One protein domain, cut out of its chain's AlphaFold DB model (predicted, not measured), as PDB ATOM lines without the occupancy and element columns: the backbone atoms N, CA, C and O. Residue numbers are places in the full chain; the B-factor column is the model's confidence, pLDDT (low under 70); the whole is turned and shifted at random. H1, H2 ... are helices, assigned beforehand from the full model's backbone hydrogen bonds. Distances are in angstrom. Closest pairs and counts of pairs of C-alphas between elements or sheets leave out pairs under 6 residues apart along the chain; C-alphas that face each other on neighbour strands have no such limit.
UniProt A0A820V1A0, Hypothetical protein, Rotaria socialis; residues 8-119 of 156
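What this domain is: This is residues 8 to 119 of the 156 residues of the protein "Hypothetical protein" of Rotaria socialis (UniProt A0A820V1A0). The model is a flat, open frame of helices with two arms. The long helix H2 is one side of the longer arm, H3 turns the chain at its far end, and H4 and H5 follow end to end, folding back along H2; the other arm is H1 with H6 at a steep angle to it and H7 beyond H6, where residues 114 to 119 stick out. The printed part has 112 residues with seven named helices, H1 to H7 in order along the chain, and no named strand: the class is all helix. It is loose, with a radius of gyration of the C-alphas of 18.4 A, and spans 53 by 39 by 18 A.

How they stand to each other: H1, residues 8 to 22, touches H6, residues 89 to 98, at a steep tilt of 64 degrees, opposite ways; the closest C-alphas, of Gly 18 and Tyr 95, are 4.7 A apart. H1 is apart from H2, residues 26 to 53. With residues 43 to 51 alone, H2 touches H4, residues 63 to 73, at a shallow tilt of 31 degrees, opposite ways, closest at the C-alphas of Leu 47 and Gln 70, 5.5 A. With residues 36 to 43 alone, H2 touches H5, residues 76 to 84, also at 31 degrees and opposite ways, closest at the C-alphas of Ile 40 and Gly 77, 4.9 A. H3, residues 55 to 61, touches H4 at a steep tilt of 57 degrees, the C-alphas of Ala 58 and Gln 66 being closest at 5.4 A. H2 and H6 are close but not clearly touching, with the C-alphas of Ser 33 and Phe 89 closest at 7.4 A. H6 and H7, residues 104 to 116, only just touch, with 3 pairs of C-alphas within 8 A, and only at the corner, closest at Leu 98 and Tyr 104, 5.8 A. Every O i to N i+4 pair is within hydrogen-bond range in H1, H2, H5 and H7; the counts are 2 of 3 in H3, 6 of 7 in H4 and 5 of 6 in H6.

Where its parts are: H1 begins at C-alpha 8, (192.499, 157.623, 348.332), and is 21.1 A long. H2 measures 40.5 A and ends at C-alpha 53, (218.387, 192.851, 357.443). H3 is 10.3 A, H4 16.0 A, H5 12.4 A and H6 13.5 A long. H7, 18.0 A, ends at C-alpha 116, (204.210, 160.677, 349.775).

The domain as a whole: The two C-alphas farthest apart, of Asn 60 and Asp 102, are 53.9 A apart. The printed part has no cut, and the six links between helices are tight. The mean pLDDT of the printed part is 80.9; residues 96 to 101 and residue 105 are under 70.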
ATOM      1  N   SER A   8     193.826 157.766 348.949       70.88
ATOM      2  CA  SER A   8     192.499 157.623 348.332       70.88
ATOM      3  C   SER A   8     191.499 158.629 348.901       70.88
ATOM      4  O   SER A   8     190.916 159.417 348.161       70.88
ATOM      5  N   ASP A   9     191.377 158.663 350.223       79.00
ATOM      6  CA  ASP A   9     190.364 159.444 350.933       79.00
ATOM      7  C   ASP A   9     190.659 160.942 350.804       79.00
ATOM      8  O   ASP A   9     189.764 161.758 350.592       79.00
ATOM      9  N   THR A  10     191.944 161.309 350.838       78.31
ATOM     10  CA  THR A  10     192.409 162.677 350.579       78.31
ATOM     11  C   THR A  10     192.033 163.135 349.171       78.31
ATOM     12  O   THR A  10     191.604 164.271 348.980       78.31
ATOM     13  N   THR A  11     192.164 162.254 348.180       75.25
ATOM     14  CA  THR A  11     191.844 162.545 346.775       75.25
ATOM     15  C   THR A  11     190.337 162.742 346.587       75.25
ATOM     16  O   THR A  11     189.917 163.680 345.906       75.25
ATOM     17  N   GLU A  12     189.511 161.921 347.239       77.19
ATOM     18  CA  GLU A  12     188.050 162.065 347.236       77.19
ATOM     19  C   GLU A  12     187.599 163.351 347.940       77.19
ATOM     20  O   GLU A  12     186.809 164.124 347.383       77.19
ATOM     21  N   LEU A  13     188.174 163.657 349.106       80.56
ATOM     22  CA  LEU A  13     187.943 164.914 349.813       80.56
ATOM     23  C   LEU A  13     188.341 166.114 348.941       80.56
ATOM     24  O   LEU A  13     187.570 167.060 348.795       80.56
ATOM     25  N   MET A  14     189.509 166.070 348.294       76.12
ATOM     26  CA  MET A  14     189.955 167.136 347.393       76.12
ATOM     27  C   MET A  14     189.048 167.289 346.169       76.12
ATOM     28  O   MET A  14     188.795 168.420 345.752       76.12
ATOM     29  N   SER A  15     188.510 166.195 345.624       74.12
ATOM     30  CA  SER A  15     187.563 166.247 344.503       74.12
ATOM     31  C   SER A  15     186.234 166.902 344.902       74.12
ATOM     32  O   SER A  15     185.740 167.787 344.202       74.12
ATOM     33  N   SER A  16     185.690 166.555 346.073       78.56
ATOM     34  CA  SER A  16     184.439 167.132 346.578       78.56
ATOM     35  C   SER A  16     184.597 168.609 346.965       78.56
ATOM     36  O   SER A  16     183.729 169.425 346.637       78.56
ATOM     37  N   MET A  17     185.739 168.988 347.554       78.12
ATOM     38  CA  MET A  17     186.113 170.389 347.775       78.12
ATOM     39  C   MET A  17     186.249 171.149 346.451       78.12
ATOM     40  O   MET A  17     185.747 172.266 346.338       78.12
ATOM     41  N   GLY A  18     186.863 170.548 345.430       77.06
ATOM     42  CA  GLY A  18     186.984 171.131 344.091       77.06
ATOM     43  C   GLY A  18     185.633 171.396 343.428       77.06
ATOM     44  O   GLY A  18     185.413 172.485 342.898       77.06
ATOM     45  N   ILE A  19     184.689 170.456 343.531       77.00
ATOM     46  CA  ILE A  19     183.325 170.615 343.002       77.00
ATOM     47  C   ILE A  19     182.571 171.735 343.735       77.00
ATOM     48  O   ILE A  19     181.858 172.513 343.099       77.00
ATOM     49  N   GLN A  20     182.725 171.862 345.058       81.06
ATOM     50  CA  GLN A  20     182.125 172.978 345.802       81.06
ATOM     51  C   GLN A  20     182.754 174.325 345.434       81.06
ATOM     52  O   GLN A  20     182.032 175.310 345.270       81.06
ATOM     53  N   LYS A  21     184.078 174.366 345.261       80.19
ATOM     54  CA  LYS A  21     184.800 175.572 344.847       80.19
ATOM     55  C   LYS A  21     184.406 176.028 343.443       80.19
ATOM     56  O   LYS A  21     184.182 177.215 343.229       80.19
ATOM     57  N   ALA A  22     184.202 175.090 342.519       78.62
ATOM     58  CA  ALA A  22     183.735 175.381 341.163       78.62
ATOM     59  C   ALA A  22     182.320 175.992 341.118       78.62
ATOM     60  O   ALA A  22     181.990 176.708 340.179       78.62
ATOM     61  N   LYS A  23     181.485 175.739 342.135       82.88
ATOM     62  CA  LYS A  23     180.138 176.323 342.246       82.88
ATOM     63  C   LYS A  23     180.128 177.734 342.843       82.88
ATOM     64  O   LYS A  23     179.058 178.339 342.920       82.88
ATOM     65  N   GLN A  24     181.263 178.265 343.312       81.25
ATOM     66  CA  GLN A  24     181.295 179.623 343.859       81.25
ATOM     67  C   GLN A  24     181.051 180.659 342.754       81.25
ATOM     68  O   GLN A  24     181.547 180.534 341.638       81.25
ATOM     69  N   SER A  25     180.304 181.716 343.081       86.44
ATOM     70  CA  SER A  25     180.077 182.835 342.165       86.44
ATOM     71  C   SER A  25     181.403 183.507 341.776       86.44
ATOM     72  O   SER A  25     182.262 183.687 342.652       86.44
ATOM     73  N   PRO A  26     181.557 183.943 340.512       81.69
ATOM     74  CA  PRO A  26     182.798 184.537 340.013       81.69
ATOM     75  C   PRO A  26     183.221 185.779 340.810       81.69
ATOM     76  O   PRO A  26     184.408 185.963 341.051       81.69
ATOM     77  N   ASP A  27     182.271 186.565 341.323       85.31
ATOM     78  CA  ASP A  27     182.564 187.764 342.123       85.31
ATOM     79  C   ASP A  27     183.260 187.422 343.448       85.31
ATOM     80  O   ASP A  27     184.219 188.072 343.867       85.31
ATOM     81  N   LYS A  28     182.814 186.344 344.104       84.44
ATOM     82  CA  LYS A  28     183.412 185.861 345.356       84.44
ATOM     83  C   LYS A  28     184.785 185.253 345.097       84.44
ATOM     84  O   LYS A  28     185.699 185.451 345.895       84.44
ATOM     85  N   LEU A  29     184.930 184.540 343.981       86.00
ATOM     86  CA  LEU A  29     186.208 183.988 343.549       86.00
ATOM     87  C   LEU A  29     187.214 185.100 343.234       86.00
ATOM     88  O   LEU A  29     188.370 185.010 343.644       86.00
ATOM     89  N   PHE A  30     186.774 186.171 342.576       88.25
ATOM     90  CA  PHE A  30     187.606 187.323 342.258       88.25
ATOM     91  C   PHE A  30     188.125 188.012 343.525       88.25
ATOM     92  O   PHE A  30     189.334 188.179 343.677       88.25
ATOM     93  N   ILE A  31     187.241 188.321 344.481       89.50
ATOM     94  CA  ILE A  31     187.629 188.965 345.748       89.50
ATOM     95  C   ILE A  31     188.604 188.084 346.541       89.50
ATOM     96  O   ILE A  31     189.624 188.569 347.033       89.50
ATOM     97  N   LYS A  32     188.343 186.774 346.632       88.31
ATOM     98  CA  LYS A  32     189.247 185.833 347.310       88.31
ATOM     99  C   LYS A  32     190.596 185.688 346.602       88.31
ATOM    100  O   LYS A  32     191.608 185.535 347.281       88.31
ATOM    101  N   SER A  33     190.618 185.769 345.271       89.00
ATOM    102  CA  SER A  33     191.849 185.720 344.473       89.00
ATOM    103  C   SER A  33     192.676 186.993 344.619       89.00
ATOM    104  O   SER A  33     193.898 186.924 344.762       89.00
ATOM    105  N   MET A  34     192.025 188.159 344.668       91.88
ATOM    106  CA  MET A  34     192.696 189.419 344.988       91.88
ATOM    107  C   MET A  34     193.317 189.376 346.384       91.88
ATOM    108  O   MET A  34     194.481 189.737 346.549       91.88
ATOM    109  N   LEU A  35     192.576 188.878 347.377       89.00
ATOM    110  CA  LEU A  35     193.072 188.743 348.745       89.00
ATOM    111  C   LEU A  35     194.288 187.802 348.826       89.00
ATOM    112  O   LEU A  35     195.272 188.127 349.491       89.00
ATOM    113  N   ALA A  36     194.274 186.684 348.091       89.56
ATOM    114  CA  ALA A  36     195.435 185.800 347.983       89.56
ATOM    115  C   ALA A  36     196.652 186.511 347.361       89.56
ATOM    116  O   ALA A  36     197.772 186.373 347.860       89.56
ATOM    117  N   GLY A  37     196.441 187.319 346.318       88.81
ATOM    118  CA  GLY A  37     197.494 188.128 345.697       88.81
ATOM    119  C   GLY A  37     198.133 189.135 346.660       88.81
ATOM    120  O   GLY A  37     199.358 189.297 346.660       88.81
ATOM    121  N   VAL A  38     197.337 189.760 347.532       91.75
ATOM    122  CA  VAL A  38     197.837 190.670 348.579       91.75
ATOM    123  C   VAL A  38     198.750 189.929 349.559       91.75
ATOM    124  O   VAL A  38     199.835 190.423 349.866       91.75
ATOM    125  N   PHE A  39     198.377 188.724 349.998       89.88
ATOM    126  CA  PHE A  39     199.204 187.941 350.922       89.88
ATOM    127  C   PHE A  39     200.525 187.473 350.303       89.88
ATOM    128  O   PHE A  39     201.565 187.603 350.949       89.88
ATOM    129  N   ILE A  40     200.527 187.013 349.045       90.38
ATOM    130  CA  ILE A  40     201.782 186.679 348.345       90.38
ATOM    131  C   ILE A  40     202.669 187.917 348.185       90.38
ATOM    132  O   ILE A  40     203.879 187.846 348.406       90.38
ATOM    133  N   SER A  41     202.078 189.068 347.858       89.00
ATOM    134  CA  SER A  41     202.818 190.327 347.713       89.00
ATOM    135  C   SER A  41     203.434 190.781 349.039       89.00
ATOM    136  O   SER A  41     204.581 191.230 349.070       89.00
ATOM    137  N   PHE A  42     202.712 190.612 350.151       89.38
ATOM    138  CA  PHE A  42     203.222 190.904 351.490       89.38
ATOM    139  C   PHE A  42     204.420 190.013 351.844       89.38
ATOM    140  O   PHE A  42     205.446 190.511 352.307       89.38
ATOM    141  N   SER A  43     204.350 188.717 351.535       86.94
ATOM    142  CA  SER A  43     205.479 187.796 351.715       86.94
ATOM    143  C   SER A  43     206.667 188.122 350.815       86.94
ATOM    144  O   SER A  43     207.806 188.046 351.271       86.94
ATOM    145  N   GLY A  44     206.426 188.559 349.578       86.94
ATOM    146  CA  GLY A  44     207.475 189.047 348.680       86.94
ATOM    147  C   GLY A  44     208.175 190.298 349.219       86.94
ATOM    148  O   GLY A  44     209.398 190.408 349.144       86.94
ATOM    149  N   ARG A  45     207.436 191.226 349.838       84.62
ATOM    150  CA  ARG A  45     208.046 192.399 350.482       84.62
ATOM    151  C   ARG A  45     208.830 192.021 351.735       84.62
ATOM    152  O   ARG A  45     209.908 192.567 351.966       84.62
ATOM    153  N   PHE A  46     208.321 191.073 352.513       85.81
ATOM    154  CA  PHE A  46     208.985 190.580 353.714       85.81
ATOM    155  C   PHE A  46     210.292 189.833 353.388       85.81
ATOM    156  O   PHE A  46     211.289 190.036 354.074       85.81
ATOM    157  N   LEU A  47     210.339 189.087 352.277       87.88
ATOM    158  CA  LEU A  47     211.561 188.475 351.737       87.88
ATOM    159  C   LEU A  47     212.686 189.503 351.535       87.88
ATOM    160  O   LEU A  47     213.823 189.260 351.933       87.88
ATOM    161  N   ILE A  48     212.363 190.654 350.936       86.38
ATOM    162  CA  ILE A  48     213.339 191.714 350.639       86.38
ATOM    163  C   ILE A  48     213.839 192.364 351.934       86.38
ATOM    164  O   ILE A  48     215.040 192.562 352.089       86.38
ATOM    165  N   ILE A  49     212.939 192.640 352.885       87.94
ATOM    166  CA  ILE A  49     213.298 193.219 354.191       87.94
ATOM    167  C   ILE A  49     214.211 192.269 354.976       87.94
ATOM    168  O   ILE A  49     215.220 192.700 355.530       87.94
ATOM    169  N   VAL A  50     213.895 190.970 355.000       86.69
ATOM    170  CA  VAL A  50     214.754 189.960 355.636       86.69
ATOM    171  C   VAL A  50     216.081 189.835 354.896       86.69
ATOM    172  O   VAL A  50     217.118 189.662 355.532       86.69
ATOM    173  N   GLY A  51     216.081 189.948 353.569       83.81
ATOM    174  CA  GLY A  51     217.301 189.929 352.771       83.81
ATOM    175  C   GLY A  51     218.261 191.057 353.131       83.81
ATOM    176  O   GLY A  51     219.437 190.784 353.368       83.81
ATOM    177  N   ASP A  52     217.756 192.281 353.248       82.69
ATOM    178  CA  ASP A  52     218.550 193.453 353.631       82.69
ATOM    179  C   ASP A  52     218.993 193.383 355.106       82.69
ATOM    180  O   ASP A  52     220.173 193.520 355.425       82.69
ATOM    181  N   GLY A  53     218.082 193.018 356.015       83.75
ATOM    182  CA  GLY A  53     218.387 192.851 357.443       83.75
ATOM    183  C   GLY A  53     219.359 191.706 357.762       83.75
ATOM    184  O   GLY A  53     220.012 191.719 358.803       83.75
ATOM    185  N   SER A  54     219.494 190.723 356.866       82.25
ATOM    186  CA  SER A  54     220.445 189.608 356.984       82.25
ATOM    187  C   SER A  54     221.738 189.816 356.185       82.25
ATOM    188  O   SER A  54     222.536 188.885 356.073       82.25
ATOM    189  N   ALA A  55     222.011 191.027 355.683       78.56
ATOM    190  CA  ALA A  55     223.280 191.354 355.023       78.56
ATOM    191  C   ALA A  55     224.544 190.951 355.830       78.56
ATOM    192  O   ALA A  55     225.485 190.428 355.224       78.56
ATOM    193  N   PRO A  56     224.583 191.059 357.178       81.38
ATOM    194  CA  PRO A  56     225.728 190.590 357.963       81.38
ATOM    195  C   PRO A  56     225.944 189.068 357.908       81.38
ATOM    196  O   PRO A  56     227.077 188.602 358.038       81.38
ATOM    197  N   LEU A  57     224.888 188.270 357.694       74.44
ATOM    198  CA  LEU A  57     225.014 186.813 357.546       74.44
ATOM    199  C   LEU A  57     225.737 186.450 356.247       74.44
ATOM    200  O   LEU A  57     226.485 185.476 356.221       74.44
ATOM    201  N   ALA A  58     225.564 187.247 355.191       74.38
ATOM    202  CA  ALA A  58     226.238 187.025 353.919       74.38
ATOM    203  C   ALA A  58     227.754 187.230 354.013       74.38
ATOM    204  O   ALA A  58     228.509 186.509 353.367       74.38
ATOM    205  N   GLN A  59     228.189 188.189 354.834       75.88
ATOM    206  CA  GLN A  59     229.605 188.503 355.033       75.88
ATOM    207  C   GLN A  59     230.316 187.473 355.920       75.88
ATOM    208  O   GLN A  59     231.458 187.124 355.641       75.88
ATOM    209  N   ASN A  60     229.645 186.969 356.962       80.56
ATOM    210  CA  ASN A  60     230.263 186.066 357.939       80.56
ATOM    211  C   ASN A  60     230.114 184.575 357.591       80.56
ATOM    212  O   ASN A  60     231.014 183.790 357.873       80.56
ATOM    213  N   LEU A  61     228.981 184.165 357.007       77.94
ATOM    214  CA  LEU A  61     228.661 182.757 356.712       77.94
ATOM    215  C   LEU A  61     228.498 182.479 355.204       77.94
ATOM    216  O   LEU A  61     228.260 181.340 354.800       77.94
ATOM    217  N   GLY A  62     228.638 183.505 354.365       78.81
ATOM    218  CA  GLY A  62     228.526 183.411 352.915       78.81
ATOM    219  C   GLY A  62     227.109 183.677 352.375       78.81
ATOM    220  O   GLY A  62     226.104 183.514 353.075       78.81
ATOM    221  N   PRO A  63     226.995 184.047 351.085       75.19
ATOM    222  CA  PRO A  63     225.733 184.457 350.458       75.19
ATOM    223  C   PRO A  63     224.685 183.333 350.382       75.19
ATOM    224  O   PRO A  63     223.494 183.602 350.227       75.19
ATOM    225  N   GLY A  64     225.105 182.067 350.504       76.94
ATOM    226  CA  GLY A  64     224.204 180.914 350.503       76.94
ATOM    227  C   GLY A  64     223.261 180.896 351.710       76.94
ATOM    228  O   GLY A  64     222.055 180.728 351.538       76.94
ATOM    229  N   ILE A  65     223.782 181.147 352.916       80.62
ATOM    230  CA  ILE A  65     222.980 181.139 354.150       80.62
ATOM    231  C   ILE A  65     221.952 182.274 354.143       80.62
ATOM    232  O   ILE A  65     220.794 182.055 354.496       80.62
ATOM    233  N   GLN A  66     222.329 183.457 353.652       79.56
ATOM    234  CA  GLN A  66     221.410 184.590 353.502       79.56
ATOM    235  C   GLN A  66     220.216 184.230 352.598       79.56
ATOM    236  O   GLN A  66     219.064 184.503 352.943       79.56
ATOM    237  N   LYS A  67     220.468 183.556 351.468       79.38
ATOM    238  CA  LYS A  67     219.408 183.088 350.562       79.38
ATOM    239  C   LYS A  67     218.550 181.978 351.170       79.38
ATOM    240  O   LYS A  67     217.360 181.929 350.880       79.38
ATOM    241  N   MET A  68     219.105 181.118 352.027       82.38
ATOM    242  CA  MET A  68     218.324 180.097 352.742       82.38
ATOM    243  C   MET A  68     217.366 180.715 353.763       82.38
ATOM    244  O   MET A  68     216.208 180.307 353.835       82.38
ATOM    245  N   VAL A  69     217.819 181.726 354.511       83.50
ATOM    246  CA  VAL A  69     216.963 182.468 355.450       83.50
ATOM    247  C   VAL A  69     215.833 183.172 354.697       83.50
ATOM    248  O   VAL A  69     214.678 183.076 355.099       83.50
ATOM    249  N   GLN A  70     216.136 183.798 353.560       81.81
ATOM    250  CA  GLN A  70     215.119 184.374 352.676       81.81
ATOM    251  C   GLN A  70     214.138 183.299 352.163       81.81
ATOM    252  O   GLN A  70     212.923 183.456 352.274       81.81
ATOM    253  N   ALA A  71     214.635 182.160 351.675       80.94
ATOM    254  CA  ALA A  71     213.791 181.080 351.164       80.94
ATOM    255  C   ALA A  71     212.840 180.501 352.227       80.94
ATOM    256  O   ALA A  71     211.709 180.151 351.901       80.94
ATOM    257  N   ALA A  72     213.256 180.445 353.496       84.56
ATOM    258  CA  ALA A  72     212.414 179.978 354.600       84.56
ATOM    259  C   ALA A  72     211.239 180.921 354.921       84.56
ATOM    260  O   ALA A  72     210.245 180.500 355.508       84.56
ATOM    261  N   VAL A  73     211.339 182.190 354.526       83.81
ATOM    262  CA  VAL A  73     210.353 183.239 354.814       83.81
ATOM    263  C   VAL A  73     209.250 183.308 353.750       83.81
ATOM    264  O   VAL A  73     208.118 183.697 354.040       83.81
ATOM    265  N   PHE A  74     209.536 182.872 352.523       82.44
ATOM    266  CA  PHE A  74     208.578 182.881 351.414       82.44
ATOM    267  C   PHE A  74     207.282 182.061 351.654       82.44
ATOM    268  O   PHE A  74     206.203 182.568 351.335       82.44
ATOM    269  N   PRO A  75     207.312 180.851 352.257       86.88
ATOM    270  CA  PRO A  75     206.114 180.031 352.476       86.88
ATOM    271  C   PRO A  75     205.068 180.657 353.405       86.88
ATOM    272  O   PRO A  75     203.918 180.221 353.400       86.88
ATOM    273  N   ILE A  76     205.430 181.685 354.180       88.19
ATOM    274  CA  ILE A  76     204.521 182.362 355.115       88.19
ATOM    275  C   ILE A  76     203.273 182.886 354.388       88.19
ATOM    276  O   ILE A  76     202.169 182.805 354.925       88.19
ATOM    277  N   GLY A  77     203.407 183.343 353.140       86.69
ATOM    278  CA  GLY A  77     202.275 183.825 352.342       86.69
ATOM    279  C   GLY A  77     201.266 182.734 352.024       86.69
ATOM    280  O   GLY A  77     200.062 182.954 352.129       86.69
ATOM    281  N   LEU A  78     201.753 181.529 351.718       86.56
ATOM    282  CA  LEU A  78     200.898 180.367 351.486       86.56
ATOM    283  C   LEU A  78     200.179 179.943 352.773       86.56
ATOM    284  O   LEU A  78     198.997 179.619 352.722       86.56
ATOM    285  N   VAL A  79     200.843 180.016 353.930       89.69
ATOM    286  CA  VAL A  79     200.217 179.720 355.233       89.69
ATOM    287  C   VAL A  79     199.092 180.709 355.553       89.69
ATOM    288  O   VAL A  79     198.005 180.300 355.960       89.69
ATOM    289  N   LEU A  80     199.307 182.007 355.317       87.00
ATOM    290  CA  LEU A  80     198.282 183.037 355.528       87.00
ATOM    291  C   LEU A  80     197.065 182.835 354.614       87.00
ATOM    292  O   LEU A  80     195.924 182.980 355.061       87.00
ATOM    293  N   ILE A  81     197.291 182.446 353.357       90.44
ATOM    294  CA  ILE A  81     196.225 182.128 352.396       90.44
ATOM    295  C   ILE A  81     195.387 180.943 352.876       90.44
ATOM    296  O   ILE A  81     194.157 181.033 352.865       90.44
ATOM    297  N   MET A  82     196.037 179.873 353.346       85.94
ATOM    298  CA  MET A  82     195.355 178.678 353.855       85.94
ATOM    299  C   MET A  82     194.504 178.988 355.091       85.94
ATOM    300  O   MET A  82     193.364 178.540 355.168       85.94
ATOM    301  N   ASN A  83     195.007 179.818 356.009       86.81
ATOM    302  CA  ASN A  83     194.270 180.200 357.217       86.81
ATOM    303  C   ASN A  83     193.097 181.153 356.934       86.81
ATOM    304  O   ASN A  83     192.089 181.114 357.634       86.81
ATOM    305  N   THR A  84     193.207 182.002 355.909       86.38
ATOM    306  CA  THR A  84     192.157 182.977 355.554       86.38
ATOM    307  C   THR A  84     191.098 182.378 354.616       86.38
ATOM    308  O   THR A  84     190.058 182.989 354.371       86.38
ATOM    309  N   GLY A  85     191.344 181.189 354.057       83.56
ATOM    310  CA  GLY A  85     190.470 180.578 353.051       83.56
ATOM    311  C   GLY A  85     190.438 181.355 351.728       83.56
ATOM    312  O   GLY A  85     189.446 181.290 350.991       83.56
ATOM    313  N   ALA A  86     191.498 182.118 351.445       87.12
ATOM    314  CA  ALA A  86     191.666 182.810 350.176       87.12
ATOM    315  C   ALA A  86     191.979 181.790 349.068       87.12
ATOM    316  O   ALA A  86     192.560 180.731 349.314       87.12
ATOM    317  N   GLU A  87     191.562 182.084 347.841       85.94
ATOM    318  CA  GLU A  87     191.671 181.144 346.724       85.94
ATOM    319  C   GLU A  87     192.832 181.554 345.824       85.94
ATOM    320  O   GLU A  87     192.932 182.712 345.431       85.94
ATOM    321  N   PHE A  88     193.721 180.616 345.501       87.06
ATOM    322  CA  PHE A  88     194.881 180.871 344.652       87.06
ATOM    323  C   PHE A  88     194.805 180.026 343.382       87.06
ATOM    324  O   PHE A  88     194.412 178.859 343.432       87.06
ATOM    325  N   PHE A  89     195.202 180.606 342.245       83.06
ATOM    326  CA  PHE A  89     195.022 179.995 340.926       83.06
ATOM    327  C   PHE A  89     195.633 178.595 340.832       83.06
ATOM    328  O   PHE A  89     194.930 177.661 340.463       83.06
ATOM    329  N   THR A  90     196.895 178.413 341.242       81.06
ATOM    330  CA  THR A  90     197.568 177.105 341.128       81.06
ATOM    331  C   THR A  90     196.904 176.025 341.986       81.06
ATOM    332  O   THR A  90     196.811 174.876 341.560       81.06
ATOM    333  N   GLY A  91     196.379 176.396 343.160       80.88
ATOM    334  CA  GLY A  91     195.588 175.499 344.003       80.88
ATOM    335  C   GLY A  91     194.267 175.127 343.335       80.88
ATOM    336  O   GLY A  91     193.916 173.953 343.259       80.88
ATOM    337  N   ASN A  92     193.567 176.104 342.762       82.38
ATOM    338  CA  ASN A  92     192.310 175.869 342.054       82.38
ATOM    339  C   ASN A  92     192.492 175.022 340.789       82.38
ATOM    340  O   ASN A  92     191.667 174.150 340.533       82.38
ATOM    341  N   THR A  93     193.587 175.190 340.046       78.38
ATOM    342  CA  THR A  93     193.930 174.319 338.910       78.38
ATOM    343  C   THR A  93     194.171 172.876 339.356       78.38
ATOM    344  O   THR A  93     193.741 171.950 338.669       78.38
ATOM    345  N   MET A  94     194.789 172.664 340.522       76.00
ATOM    346  CA  MET A  94     194.954 171.327 341.101       76.00
ATOM    347  C   MET A  94     193.598 170.686 341.442       76.00
ATOM    348  O   MET A  94     193.358 169.540 341.062       76.00
ATOM    349  N   TYR A  95     192.693 171.425 342.095       72.19
ATOM    350  CA  TYR A  95     191.364 170.919 342.465       72.19
ATOM    351  C   TYR A  95     190.451 170.673 341.255       72.19
ATOM    352  O   TYR A  95     189.744 169.668 341.212       72.19
ATOM    353  N   ALA A  96     190.449 171.585 340.280       65.75
ATOM    354  CA  ALA A  96     189.519 171.561 339.153       65.75
ATOM    355  C   ALA A  96     190.007 170.705 337.971       65.75
ATOM    356  O   ALA A  96     189.183 170.089 337.293       65.75
ATOM    357  N   GLY A  97     191.322 170.658 337.717       60.81
ATOM    358  CA  GLY A  97     191.896 170.093 336.490       60.81
ATOM    359  C   GLY A  97     192.427 168.660 336.587       60.81
ATOM    360  O   GLY A  97     192.414 167.955 335.583       60.81
ATOM    361  N   LEU A  98     192.888 168.204 337.760       58.25
ATOM    362  CA  LEU A  98     193.577 166.902 337.894       58.25
ATOM    363  C   LEU A  98     192.721 165.785 338.511       58.25
ATOM    364  O   LEU A  98     192.982 164.609 338.271       58.25
ATOM    365  N   LEU A  99     191.701 166.140 339.295       62.31
ATOM    366  CA  LEU A  99     190.947 165.187 340.122       62.31
ATOM    367  C   LEU A  99     189.564 164.824 339.563       62.31
ATOM    368  O   LEU A  99     188.957 163.862 340.026       62.31
ATOM    369  N   SER A 100     189.056 165.580 338.586       59.09
ATOM    370  CA  SER A 100     187.663 165.504 338.122       59.09
ATOM    371  C   SER A 100     187.441 164.602 336.901       59.09
ATOM    372  O   SER A 100     186.305 164.211 336.648       59.09
ATOM    373  N   THR A 101     188.494 164.267 336.144       65.62
ATOM    374  CA  THR A 101     188.379 163.568 334.849       65.62
ATOM    375  C   THR A 101     189.277 162.326 334.803       65.62
ATOM    376  O   THR A 101     190.497 162.425 334.963       65.62
ATOM    377  N   ASP A 102     188.700 161.147 334.559       70.06
ATOM    378  CA  ASP A 102     189.464 159.935 334.224       70.06
ATOM    379  C   ASP A 102     189.988 160.068 332.772       70.06
ATOM    380  O   ASP A 102     189.226 160.501 331.905       70.06
ATOM    381  N   PRO A 103     191.276 159.778 332.466       71.69
ATOM    382  CA  PRO A 103     192.250 158.971 333.220       71.69
ATOM    383  C   PRO A 103     193.212 159.750 334.148       71.69
ATOM    384  O   PRO A 103     194.059 159.142 334.808       71.69
ATOM    385  N   TYR A 104     193.124 161.082 334.216       73.12
ATOM    386  CA  TYR A 104     194.079 161.924 334.959       73.12
ATOM    387  C   TYR A 104     194.029 161.705 336.477       73.12
ATOM    388  O   TYR A 104     195.058 161.805 337.152       73.12
ATOM    389  N   ARG A 105     192.866 161.309 337.006       69.19
ATOM    390  CA  ARG A 105     192.691 160.935 338.415       69.19
ATOM    391  C   ARG A 105     193.552 159.730 338.810       69.19
ATOM    392  O   ARG A 105     194.277 159.794 339.801       69.19
ATOM    393  N   ALA A 106     193.546 158.666 338.002       74.31
ATOM    394  CA  ALA A 106     194.348 157.463 338.243       74.31
ATOM    395  C   ALA A 106     195.862 157.745 338.174       74.31
ATOM    396  O   ALA A 106     196.639 157.237 338.985       74.31
ATOM    397  N   TYR A 107     196.288 158.606 337.244       74.88
ATOM    398  CA  TYR A 107     197.686 159.034 337.141       74.88
ATOM    399  C   TYR A 107     198.132 159.883 338.344       74.88
ATOM    400  O   TYR A 107     199.226 159.687 338.879       74.88
ATOM    401  N   THR A 108     197.269 160.786 338.812       73.25
ATOM    402  CA  THR A 108     197.535 161.647 339.975       73.25
ATOM    403  C   THR A 108     197.667 160.836 341.262       73.25
ATOM    404  O   THR A 108     198.587 161.092 342.042       73.25
ATOM    405  N   LEU A 109     196.823 159.816 341.461       75.44
ATOM    406  CA  LEU A 109     196.932 158.881 342.589       75.44
ATOM    407  C   LEU A 109     198.291 158.173 342.603       75.44
ATOM    408  O   LEU A 109     198.988 158.206 343.615       75.44
ATOM    409  N   LYS A 110     198.721 157.645 341.449       79.94
ATOM    410  CA  LYS A 110     200.017 156.968 341.309       79.94
ATOM    411  C   LYS A 110     201.198 157.889 341.631       79.94
ATOM    412  O   LYS A 110     202.120 157.489 342.334       79.94
ATOM    413  N   ILE A 111     201.189 159.131 341.142       78.69
ATOM    414  CA  ILE A 111     202.249 160.107 341.459       78.69
ATOM    415  C   ILE A 111     202.232 160.487 342.940       78.69
ATOM    416  O   ILE A 111     203.297 160.647 343.538       78.69
ATOM    417  N   THR A 112     201.048 160.667 343.517       74.69
ATOM    418  CA  THR A 112     200.894 161.107 344.908       74.69
ATOM    419  C   THR A 112     201.379 160.032 345.867       74.69
ATOM    420  O   THR A 112     202.131 160.354 346.780       74.69
ATOM    421  N   GLU A 113     201.048 158.769 345.610       79.00
ATOM    422  CA  GLU A 113     201.533 157.622 346.380       79.00
ATOM    423  C   GLU A 113     203.060 157.494 346.310       79.00
ATOM    424  O   GLU A 113     203.715 157.307 347.334       79.00
ATOM    425  N   ILE A 114     203.650 157.698 345.127       80.69
ATOM    426  CA  ILE A 114     205.110 157.705 344.962       80.69
ATOM    427  C   ILE A 114     205.743 158.872 345.725       80.69
ATOM    428  O   ILE A 114     206.775 158.689 346.358       80.69
ATOM    429  N   LYS A 115     205.166 160.080 345.657       78.88
ATOM    430  CA  LYS A 115     205.730 161.288 346.287       78.88
ATOM    431  C   LYS A 115     205.565 161.303 347.806       78.88
ATOM    432  O   LYS A 115     206.445 161.835 348.480       78.88
ATOM    433  N   SER A 116     204.478 160.742 348.333       76.56
ATOM    434  CA  SER A 116     204.210 160.677 349.775       76.56
ATOM    435  C   SER A 116     205.089 159.655 350.494       76.56
ATOM    436  O   SER A 116     205.363 159.817 351.679       76.56
ATOM    437  N   SER A 117     205.582 158.642 349.779       81.75
ATOM    438  CA  SER A 117     206.457 157.595 350.319       81.75
ATOM    439  C   SER A 117     207.959 157.888 350.157       81.75
ATOM    440  O   SER A 117     208.795 157.096 350.596       81.75
ATOM    441  N   ILE A 118     208.339 159.047 349.594       83.56
ATOM    442  CA  ILE A 118     209.747 159.468 349.503       83.56
ATOM    443  C   ILE A 118     210.261 159.831 350.904       83.56
ATOM    444  O   ILE A 118     209.674 160.688 351.569       83.56
ATOM    445  N   PRO A 119     211.395 159.266 351.355       87.38
ATOM    446  CA  PRO A 119     211.935 159.593 352.664       87.38
ATOM    447  C   PRO A 119     212.432 161.046 352.704       87.38
ATOM    448  O   PRO A 119     212.971 161.571 351.725       87.38
TER     449      PRO A 119